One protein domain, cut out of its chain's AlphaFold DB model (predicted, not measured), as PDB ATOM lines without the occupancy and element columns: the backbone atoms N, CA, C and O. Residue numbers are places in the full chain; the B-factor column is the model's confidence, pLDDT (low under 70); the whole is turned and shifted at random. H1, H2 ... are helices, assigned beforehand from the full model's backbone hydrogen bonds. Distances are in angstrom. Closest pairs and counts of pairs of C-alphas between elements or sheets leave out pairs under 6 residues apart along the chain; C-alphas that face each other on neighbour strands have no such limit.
ATOM      1  N   TYR A  21     195.791 137.009  99.260       83.25
ATOM      2  CA  TYR A  21     195.426 138.196 100.015       83.25
ATOM      3  C   TYR A  21     196.433 138.425 101.132       83.25
ATOM      4  O   TYR A  21     196.639 137.554 101.989       83.25
ATOM      5  N   TRP A  22     197.040 139.605 101.154       83.25
ATOM      6  CA  TRP A  22     197.978 139.957 102.209       83.25
ATOM      7  C   TRP A  22     197.223 140.478 103.428       83.25
ATOM      8  O   TRP A  22     196.310 141.297 103.329       83.25
ATOM      9  N   SER A  23     197.610 139.989 104.605       73.88
ATOM     10  CA  SER A  23     197.174 140.600 105.855       73.88
ATOM     11  C   SER A  23     197.840 141.969 106.003       73.88
ATOM     12  O   SER A  23     198.992 142.151 105.605       73.88
ATOM     13  N   SER A  24     197.146 142.924 106.626       72.31
ATOM     14  CA  SER A  24     197.747 144.204 107.035       72.31
ATOM     15  C   SER A  24     198.950 144.004 107.964       72.31
ATOM     16  O   SER A  24     199.844 144.845 108.029       72.31
ATOM     17  N   ASP A  25     198.978 142.869 108.665       74.25
ATOM     18  CA  ASP A  25     200.154 142.377 109.363       74.25
ATOM     19  C   ASP A  25     201.071 141.616 108.392       74.25
ATOM     20  O   ASP A  25     200.852 140.444 108.084       74.25
ATOM     21  N   GLN A  26     202.130 142.289 107.938       60.56
ATOM     22  CA  GLN A  26     203.131 141.726 107.022       60.56
ATOM     23  C   GLN A  26     203.923 140.545 107.620       60.56
ATOM     24  O   GLN A  26     204.657 139.873 106.891       60.56
ATOM     25  N   SER A  27     203.808 140.287 108.930       62.47
ATOM     26  CA  SER A  27     204.446 139.140 109.584       62.47
ATOM     27  C   SER A  27     203.628 137.844 109.488       62.47
ATOM     28  O   SER A  27     204.177 136.761 109.714       62.47
ATOM     29  N   ALA A  28     202.352 137.930 109.098       70.94
ATOM     30  CA  ALA A  28     201.455 136.787 108.965       70.94
ATOM     31  C   ALA A  28     201.577 136.083 107.599       70.94
ATOM     32  O   ALA A  28     201.970 136.668 106.587       70.94
ATOM     33  N   GLU A  29     201.232 134.795 107.566       79.81
ATOM     34  CA  GLU A  29     201.074 134.053 106.312       79.81
ATOM     35  C   GLU A  29     199.881 134.613 105.522       79.81
ATOM     36  O   GLU A  29     198.868 134.979 106.125       79.81
ATOM     37  N   PRO A  30     199.990 134.726 104.188       85.88
ATOM     38  CA  PRO A  30     198.907 135.276 103.391       85.88
ATOM     39  C   PRO A  30     197.744 134.281 103.285       85.88
ATOM     40  O   PRO A  30     197.924 133.070 103.431       85.88
ATOM     41  N   TYR A  31     196.553 134.787 102.976       87.00
ATOM     42  CA  TYR A  31     195.386 133.949 102.696       87.00
ATOM     43  C   TYR A  31     195.313 133.636 101.204       87.00
ATOM     44  O   TYR A  31     195.579 134.502 100.377       87.00
ATOM     45  N   LEU A  32     194.921 132.419 100.829       88.75
ATOM     46  CA  LEU A  32     194.750 132.080  99.417       88.75
ATOM     47  C   LEU A  32     193.579 132.865  98.813       88.75
ATOM     48  O   LEU A  32     192.506 132.957  99.415       88.75
ATOM     49  N   CYS A  33     193.764 133.404  97.609       87.38
ATOM     50  CA  CYS A  33     192.671 134.004  96.854       87.38
ATOM     51  C   CYS A  33     191.885 132.873  96.171       87.38
ATOM     52  O   CYS A  33     192.227 132.433  95.078       87.38
ATOM     53  N   LEU A  34     190.889 132.315  96.863       89.88
ATOM     54  CA  LEU A  34     190.104 131.174  96.362       89.88
ATOM     55  C   LEU A  34     188.790 131.588  95.696       89.88
ATOM     56  O   LEU A  34     188.312 130.888  94.814       89.88
ATOM     57  N   PHE A  35     188.216 132.712  96.116       85.50
ATOM     58  CA  PHE A  35     186.944 133.232  95.627       85.50
ATOM     59  C   PHE A  35     186.938 134.750  95.709       85.50
ATOM     60  O   PHE A  35     187.600 135.338  96.562       85.50
ATOM     61  N   SER A  36     186.156 135.392  94.850       79.00
ATOM     62  CA  SER A  36     185.984 136.834  94.818       79.00
ATOM     63  C   SER A  36     184.841 137.279  95.744       79.00
ATOM     64  O   SER A  36     183.668 137.024  95.449       79.00
ATOM     65  N   PRO A  37     185.131 138.039  96.820       68.19
ATOM     66  CA  PRO A  37     184.085 138.581  97.687       68.19
ATOM     67  C   PRO A  37     183.196 139.595  96.956       68.19
ATOM     68  O   PRO A  37     182.008 139.714  97.243       68.19
ATOM     69  N   THR A  38     183.761 140.324  95.987       72.25
ATOM     70  CA  THR A  38     183.040 141.349  95.220       72.25
ATOM     71  C   THR A  38     182.070 140.753  94.209       72.25
ATOM     72  O   THR A  38     181.078 141.399  93.878       72.25
ATOM     73  N   LEU A  39     182.327 139.531  93.741       77.81
ATOM     74  CA  LEU A  39     181.420 138.792  92.865       77.81
ATOM     75  C   LEU A  39     180.473 137.853  93.615       77.81
ATOM     76  O   LEU A  39     179.632 137.238  92.968       77.81
ATOM     77  N   ARG A  40     180.576 137.771  94.951       77.56
ATOM     78  CA  ARG A  40     179.789 136.843  95.781       77.56
ATOM     79  C   ARG A  40     179.836 135.408  95.244       77.56
ATOM     80  O   ARG A  40     178.816 134.739  95.161       77.56
ATOM     81  N   GLU A  41     181.031 134.955  94.874       82.00
ATOM     82  CA  GLU A  41     181.251 133.585  94.380       82.00
ATOM     83  C   GLU A  41     181.081 132.518  95.468       82.00
ATOM     84  O   GLU A  41     181.038 131.336  95.152       82.00
ATOM     85  N   TRP A  42     181.014 132.937  96.732       88.62
ATOM     86  CA  TRP A  42     180.867 132.063  97.884       88.62
ATOM     87  C   TRP A  42     179.921 132.681  98.914       88.62
ATOM     88  O   TRP A  42     180.028 133.878  99.217       88.62
ATOM     89  N   ASP A  43     179.055 131.859  99.504       86.88
ATOM     90  CA  ASP A  43     178.330 132.175 100.731       86.88
ATOM     91  C   ASP A  43     178.297 131.005 101.735       86.88
ATOM     92  O   ASP A  43     178.741 129.892 101.465       86.88
ATOM     93  N   ILE A  44     177.795 131.270 102.947       88.44
ATOM     94  CA  ILE A  44     177.818 130.314 104.068       88.44
ATOM     95  C   ILE A  44     177.012 129.027 103.819       88.44
ATOM     96  O   ILE A  44     177.193 128.046 104.541       88.44
ATOM     97  N   SER A  45     176.103 129.034 102.847       92.62
ATOM     98  CA  SER A  45     175.301 127.874 102.465       92.62
ATOM     99  C   SER A  45     176.002 126.950 101.466       92.62
ATOM    100  O   SER A  45     175.573 125.804 101.316       92.62
ATOM    101  N   ASP A  46     177.100 127.393 100.847       91.69
ATOM    102  CA  ASP A  46     177.856 126.576  99.908       91.69
ATOM    103  C   ASP A  46     178.622 125.455 100.615       91.69
ATOM    104  O   ASP A  46     179.286 125.640 101.643       91.69
ATOM    105  N   LEU A  47     178.594 124.262 100.019       94.31
ATOM    106  CA  LEU A  47     179.404 123.152 100.499       94.31
ATOM    107  C   LEU A  47     180.882 123.462 100.270       94.31
ATOM    108  O   LEU A  47     181.332 123.644  99.138       94.31
ATOM    109  N   ILE A  48     181.670 123.426 101.346       93.81
ATOM    110  CA  ILE A  48     183.125 123.628 101.269       93.81
ATOM    111  C   ILE A  48     183.811 122.620 100.338       93.81
ATOM    112  O   ILE A  48     184.875 122.915  99.804       93.81
ATOM    113  N   ALA A  49     183.216 121.436 100.153       94.12
ATOM    114  CA  ALA A  49     183.717 120.405  99.251       94.12
ATOM    115  C   ALA A  49     183.682 120.859  97.784       94.12
ATOM    116  O   ALA A  49     184.648 120.631  97.058       94.12
ATOM    117  N   ASP A  50     182.616 121.558  97.391       89.81
ATOM    118  CA  ASP A  50     182.380 122.001  96.012       89.81
ATOM    119  C   ASP A  50     182.967 123.392  95.727       89.81
ATOM    120  O   ASP A  50     183.037 123.818  94.577       89.81
ATOM    121  N   THR A  51     183.425 124.089  96.769       91.00
ATOM    122  CA  THR A  51     183.978 125.447  96.693       91.00
ATOM    123  C   THR A  51     185.416 125.477  97.210       91.00
ATOM    124  O   THR A  51     186.356 125.196  96.471       91.00
ATOM    125  N   THR A  52     185.616 125.752  98.499       91.50
ATOM    126  CA  THR A  52     186.922 126.011  99.119       91.50
ATOM    127  C   THR A  52     187.927 124.881  98.919       91.50
ATOM    128  O   THR A  52     189.076 125.148  98.572       91.50
ATOM    129  N   ILE A  53     187.529 123.621  99.122       94.12
ATOM    130  CA  ILE A  53     188.419 122.465  98.937       94.12
ATOM    131  C   ILE A  53     188.788 122.330  97.460       94.12
ATOM    132  O   ILE A  53     189.968 122.170  97.138       94.12
ATOM    133  N   HIS A  54     187.802 122.449  96.569       91.75
ATOM    134  CA  HIS A  54     188.009 122.373  95.127       91.75
ATOM    135  C   HIS A  54     188.969 123.465  94.630       91.75
ATOM    136  O   HIS A  54     189.969 123.164  93.976       91.75
ATOM    137  N   TRP A  55     188.729 124.723  94.998       93.00
ATOM    138  CA  TRP A  55     189.582 125.850  94.618       93.00
ATOM    139  C   TRP A  55     190.962 125.788  95.264       93.00
ATOM    140  O   TRP A  55     191.944 126.132  94.615       93.00
ATOM    141  N   THR A  56     191.079 125.292  96.500       93.88
ATOM    142  CA  THR A  56     192.391 125.075  97.134       93.88
ATOM    143  C   THR A  56     193.211 124.059  96.347       93.88
ATOM    144  O   THR A  56     194.387 124.295  96.083       93.88
ATOM    145  N   ALA A  57     192.602 122.943  95.933       94.31
ATOM    146  CA  ALA A  57     193.287 121.933  95.132       94.31
ATOM    147  C   ALA A  57     193.747 122.496  93.778       94.31
ATOM    148  O   ALA A  57     194.883 122.257  93.369       94.31
ATOM    149  N   GLN A  58     192.901 123.289  93.112       93.69
ATOM    150  CA  GLN A  58     193.279 123.983  91.878       93.69
ATOM    151  C   GLN A  58     194.432 124.964  92.106       93.69
ATOM    152  O   GLN A  58     195.406 124.947  91.355       93.69
ATOM    153  N   TRP A  59     194.354 125.790  93.150       94.06
ATOM    154  CA  TRP A  59     195.403 126.750  93.484       94.06
ATOM    155  C   TRP A  59     196.741 126.044  93.718       94.06
ATOM    156  O   TRP A  59     197.746 126.457  93.153       94.06
ATOM    157  N   LEU A  60     196.751 124.937  94.472       94.25
ATOM    158  CA  LEU A  60     197.958 124.144  94.727       94.25
ATOM    159  C   LEU A  60     198.548 123.557  93.439       94.25
ATOM    160  O   LEU A  60     199.756 123.638  93.236       94.25
ATOM    161  N   TYR A  61     197.708 123.032  92.544       95.00
ATOM    162  CA  TYR A  61     198.150 122.525  91.244       95.00
ATOM    163  C   TYR A  61     198.847 123.614  90.409       95.00
ATOM    164  O   TYR A  61     199.940 123.405  89.879       95.00
ATOM    165  N   PHE A  62     198.248 124.805  90.319       95.25
ATOM    166  CA  PHE A  62     198.852 125.922  89.592       95.25
ATOM    167  C   PHE A  62     200.073 126.503  90.303       95.25
ATOM    168  O   PHE A  62     201.003 126.939  89.629       95.25
ATOM    169  N   TYR A  63     200.114 126.466  91.635       95.06
ATOM    170  CA  TYR A  63     201.268 126.882  92.424       95.06
ATOM    171  C   TYR A  63     202.491 126.000  92.154       95.06
ATOM    172  O   TYR A  63     203.577 126.520  91.905       95.06
ATOM    173  N   GLU A  64     202.323 124.677  92.112       95.56
ATOM    174  CA  GLU A  64     203.409 123.766  91.727       95.56
ATOM    175  C   GLU A  64     203.880 124.035  90.292       95.56
ATOM    176  O   GLU A  64     205.081 124.103  90.024       95.56
ATOM    177  N   GLY A  65     202.943 124.279  89.371       95.69
ATOM    178  CA  GLY A  65     203.259 124.708  88.010       95.69
ATOM    179  C   GLY A  65     204.021 126.037  87.960       95.69
ATOM    180  O   GLY A  65     204.969 126.172  87.185       95.69
ATOM    181  N   TRP A  66     203.660 127.005  88.800       96.12
ATOM    182  CA  TRP A  66     204.328 128.301  88.911       96.12
ATOM    183  C   TRP A  66     205.759 128.163  89.434       96.12
ATOM    184  O   TRP A  66     206.662 128.769  88.859       96.12
ATOM    185  N   LEU A  67     206.004 127.297  90.425       95.94
ATOM    186  CA  LEU A  67     207.363 127.005  90.905       95.94
ATOM    187  C   LEU A  67     208.274 126.464  89.791       95.94
ATOM    188  O   LEU A  67     209.462 126.775  89.755       95.94
ATOM    189  N   VAL A  68     207.728 125.679  88.858       96.38
ATOM    190  CA  VAL A  68     208.494 125.091  87.746       96.38
ATOM    191  C   VAL A  68     208.648 126.061  86.574       96.38
ATOM    192  O   VAL A  68     209.729 126.193  85.998       96.38
ATOM    193  N   THR A  69     207.560 126.718  86.179       96.69
ATOM    194  CA  THR A  69     207.488 127.510  84.939       96.69
ATOM    195  C   THR A  69     207.820 128.984  85.138       96.69
ATOM    196  O   THR A  69     208.061 129.685  84.152       96.69
ATOM    197  N   LYS A  70     207.840 129.453  86.393       96.44
ATOM    198  CA  LYS A  70     207.988 130.860  86.801       96.44
ATOM    199  C   LYS A  70     206.880 131.783  86.293       96.44
ATOM    200  O   LYS A  70     207.040 133.004  86.295       96.44
ATOM    201  N   LYS A  71     205.783 131.198  85.811       94.31
ATOM    202  CA  LYS A  71     204.623 131.889  85.251       94.31
ATOM    203  C   LYS A  71     203.368 131.376  85.920       94.31
ATOM    204  O   LYS A  71     203.207 130.166  86.085       94.31
ATOM    205  N   TRP A  72     202.481 132.281  86.310       93.25
ATOM    206  CA  TRP A  72     201.190 131.869  86.830       93.25
ATOM    207  C   TRP A  72     200.301 131.486  85.649       93.25
ATOM    208  O   TRP A  72     200.099 132.258  84.717       93.25
ATOM    209  N   LEU A  73     199.837 130.240  85.651       91.75
ATOM    210  CA  LEU A  73     198.944 129.700  84.618       91.75
ATOM    211  C   LEU A  73     197.546 129.410  85.172       91.75
ATOM    212  O   LEU A  73     196.711 128.831  84.475       91.75
ATOM    213  N   GLY A  74     197.315 129.771  86.434       86.94
ATOM    214  CA  GLY A  74     196.010 129.670  87.058       86.94
ATOM    215  C   GLY A  74     195.064 130.756  86.563       86.94
ATOM    216  O   GLY A  74     195.460 131.735  85.935       86.94
ATOM    217  N   GLY A  75     193.781 130.564  86.856       79.19
ATOM    218  CA  GLY A  75     192.791 131.627  86.731       79.19
ATOM    219  C   GLY A  75     192.815 132.576  87.931       79.19
ATOM    220  O   GLY A  75     193.771 132.614  88.707       79.19
ATOM    221  N   GLY A  76     191.701 133.288  88.101       70.75
ATOM    222  CA  GLY A  76     191.492 134.218  89.206       70.75
ATOM    223  C   GLY A  76     191.793 135.671  88.834       70.75
ATOM    224  O   GLY A  76     192.506 135.962  87.874       70.75
ATOM    225  N   ARG A  77     191.156 136.616  89.533       65.56
ATOM    226  CA  ARG A  77     191.388 138.047  89.294       65.56
ATOM    227  C   ARG A  77     192.576 138.508  90.116       65.56
ATOM    228  O   ARG A  77     192.592 138.314  91.326       65.56
ATOM    229  N   HIS A  78     193.501 139.212  89.467       62.75
ATOM    230  CA  HIS A  78     194.594 139.875  90.162       62.75
ATOM    231  C   HIS A  78     194.029 140.881  91.146       62.75
ATOM    232  O   HIS A  78     193.336 141.837  90.787       62.75
ATOM    233  N   VAL A  79     194.354 140.650  92.404       58.12
ATOM    234  CA  VAL A  79     194.014 141.548  93.481       58.12
ATOM    235  C   VAL A  79     195.162 142.547  93.567       58.12
ATOM    236  O   VAL A  79     196.226 142.244  94.095       58.12
ATOM    237  N   THR A  80     194.987 143.735  92.993       57.81
ATOM    238  CA  THR A  80     195.934 144.833  93.221       57.81
ATOM    239  C   THR A  80     195.769 145.357  94.647       57.81
ATOM    240  O   THR A  80     194.682 145.264  95.221       57.81
ATOM    241  N   ARG A  81     196.816 145.966  95.216       54.50
ATOM    242  CA  ARG A  81     196.784 146.581  96.559       54.50
ATOM    243  C   ARG A  81     195.596 147.544  96.747       54.50
ATOM    244  O   ARG A  81     194.977 147.568  97.802       54.50
ATOM    245  N   GLU A  82     195.220 148.261  95.689       52.81
ATOM    246  CA  GLU A  82     194.052 149.157  95.655       52.81
ATOM    247  C   GLU A  82     192.719 148.396  95.780       52.81
ATOM    248  O   GLU A  82     191.784 148.843  96.444       52.81
ATOM    249  N   SER A  83     192.623 147.209  95.173       56.66
ATOM    250  CA  SER A  83     191.459 146.330  95.326       56.66
ATOM    251  C   SER A  83     191.394 145.655  96.706       56.66
ATOM    252  O   SER A  83     190.307 145.266  97.139       56.66
ATOM    253  N   GLU A  84     192.526 145.551  97.417       55.41
ATOM    254  CA  GLU A  84     192.582 145.122  98.823       55.41
ATOM    255  C   GLU A  84     192.125 146.217  99.781       55.41
ATOM    256  O   GLU A  84     191.327 145.941 100.671       55.41
ATOM    257  N   GLU A  85     192.571 147.460  99.591       52.84
ATOM    258  CA  GLU A  85     192.132 148.597 100.415       52.84
ATOM    259  C   GLU A  85     190.605 148.754 100.350       52.84
ATOM    260  O   GLU A  85     189.951 148.861 101.384       52.84
ATOM    261  N   LYS A  86     190.003 148.580  99.165       51.66
ATOM    262  CA  LYS A  86     188.540 148.581  98.995       51.66
ATOM    263  C   LYS A  86     187.809 147.434  99.723       51.66
ATOM    264  O   LYS A  86     186.608 147.538  99.951       51.66
ATOM    265  N   ARG A  87     188.492 146.331 100.062       54.81
ATOM    266  CA  ARG A  87     187.935 145.196 100.834       54.81
ATOM    267  C   ARG A  87     187.824 145.518 102.323       54.81
ATOM    268  O   ARG A  87     186.933 144.995 102.984       54.81
ATOM    269  N   LEU A  88     188.769 146.299 102.842       53.09
ATOM    270  CA  LEU A  88     188.860 146.649 104.262       53.09
ATOM    271  C   LEU A  88     187.922 147.805 104.634       53.09
ATOM    272  O   LEU A  88     187.585 147.963 105.805       53.09
ATOM    273  N   GLU A  89     187.475 148.578 103.641       51.84
ATOM    274  CA  GLU A  89     186.398 149.554 103.792       51.84
ATOM    275  C   GLU A  89     185.115 148.833 104.261       51.84
ATOM    276  O   GLU A  89     184.642 147.913 103.582       51.84
TER     277      GLU A  89
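What this domain is: This is residues 21 to 89 of the 95 residues of an uncharacterized protein of Bradyrhizobium sp. NAS96.2 (UniProt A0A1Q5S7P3). Little regular structure is here: one long helix, H1, runs along one side of winding loops, and a short helix, H2, lies apart from it on the other side of them. The unnamed stretch of residues 21 to 51 winds through the middle, and its residues 44 to 50 stick out. The printed part has 69 residues with two named helices, H1 then H2, holding 26 residues, and no named strand; the class is all helix. It is only just loose, close to compact, with a radius of gyration of the C-alphas of 13.3 A and spans of 37 by 30 by 21 A.

How they stand to each other: Look first at H1, residues 52 to 69, where every O i to N i+4 pair is within hydrogen-bond range. It is apart from H2, residues 81 to 88, where 3 of 4 such pairs are.

Where its parts are: Find C-alpha 52 at (186.922, 126.011, 99.119); from there H1 runs 25.0 A to C-alpha 69. H2 runs 11.1 A to C-alpha 88 at (188.860, 146.649, 104.262).

The domain as a whole: The C-alphas farthest apart, of Val 68 and Glu 89, are 36.7 A apart. The printed part has no cut; the link from H1 to H2 is long, 11 residues. Look for pLDDT under 70 at residues 26 to 27, 37 and 77 to 89.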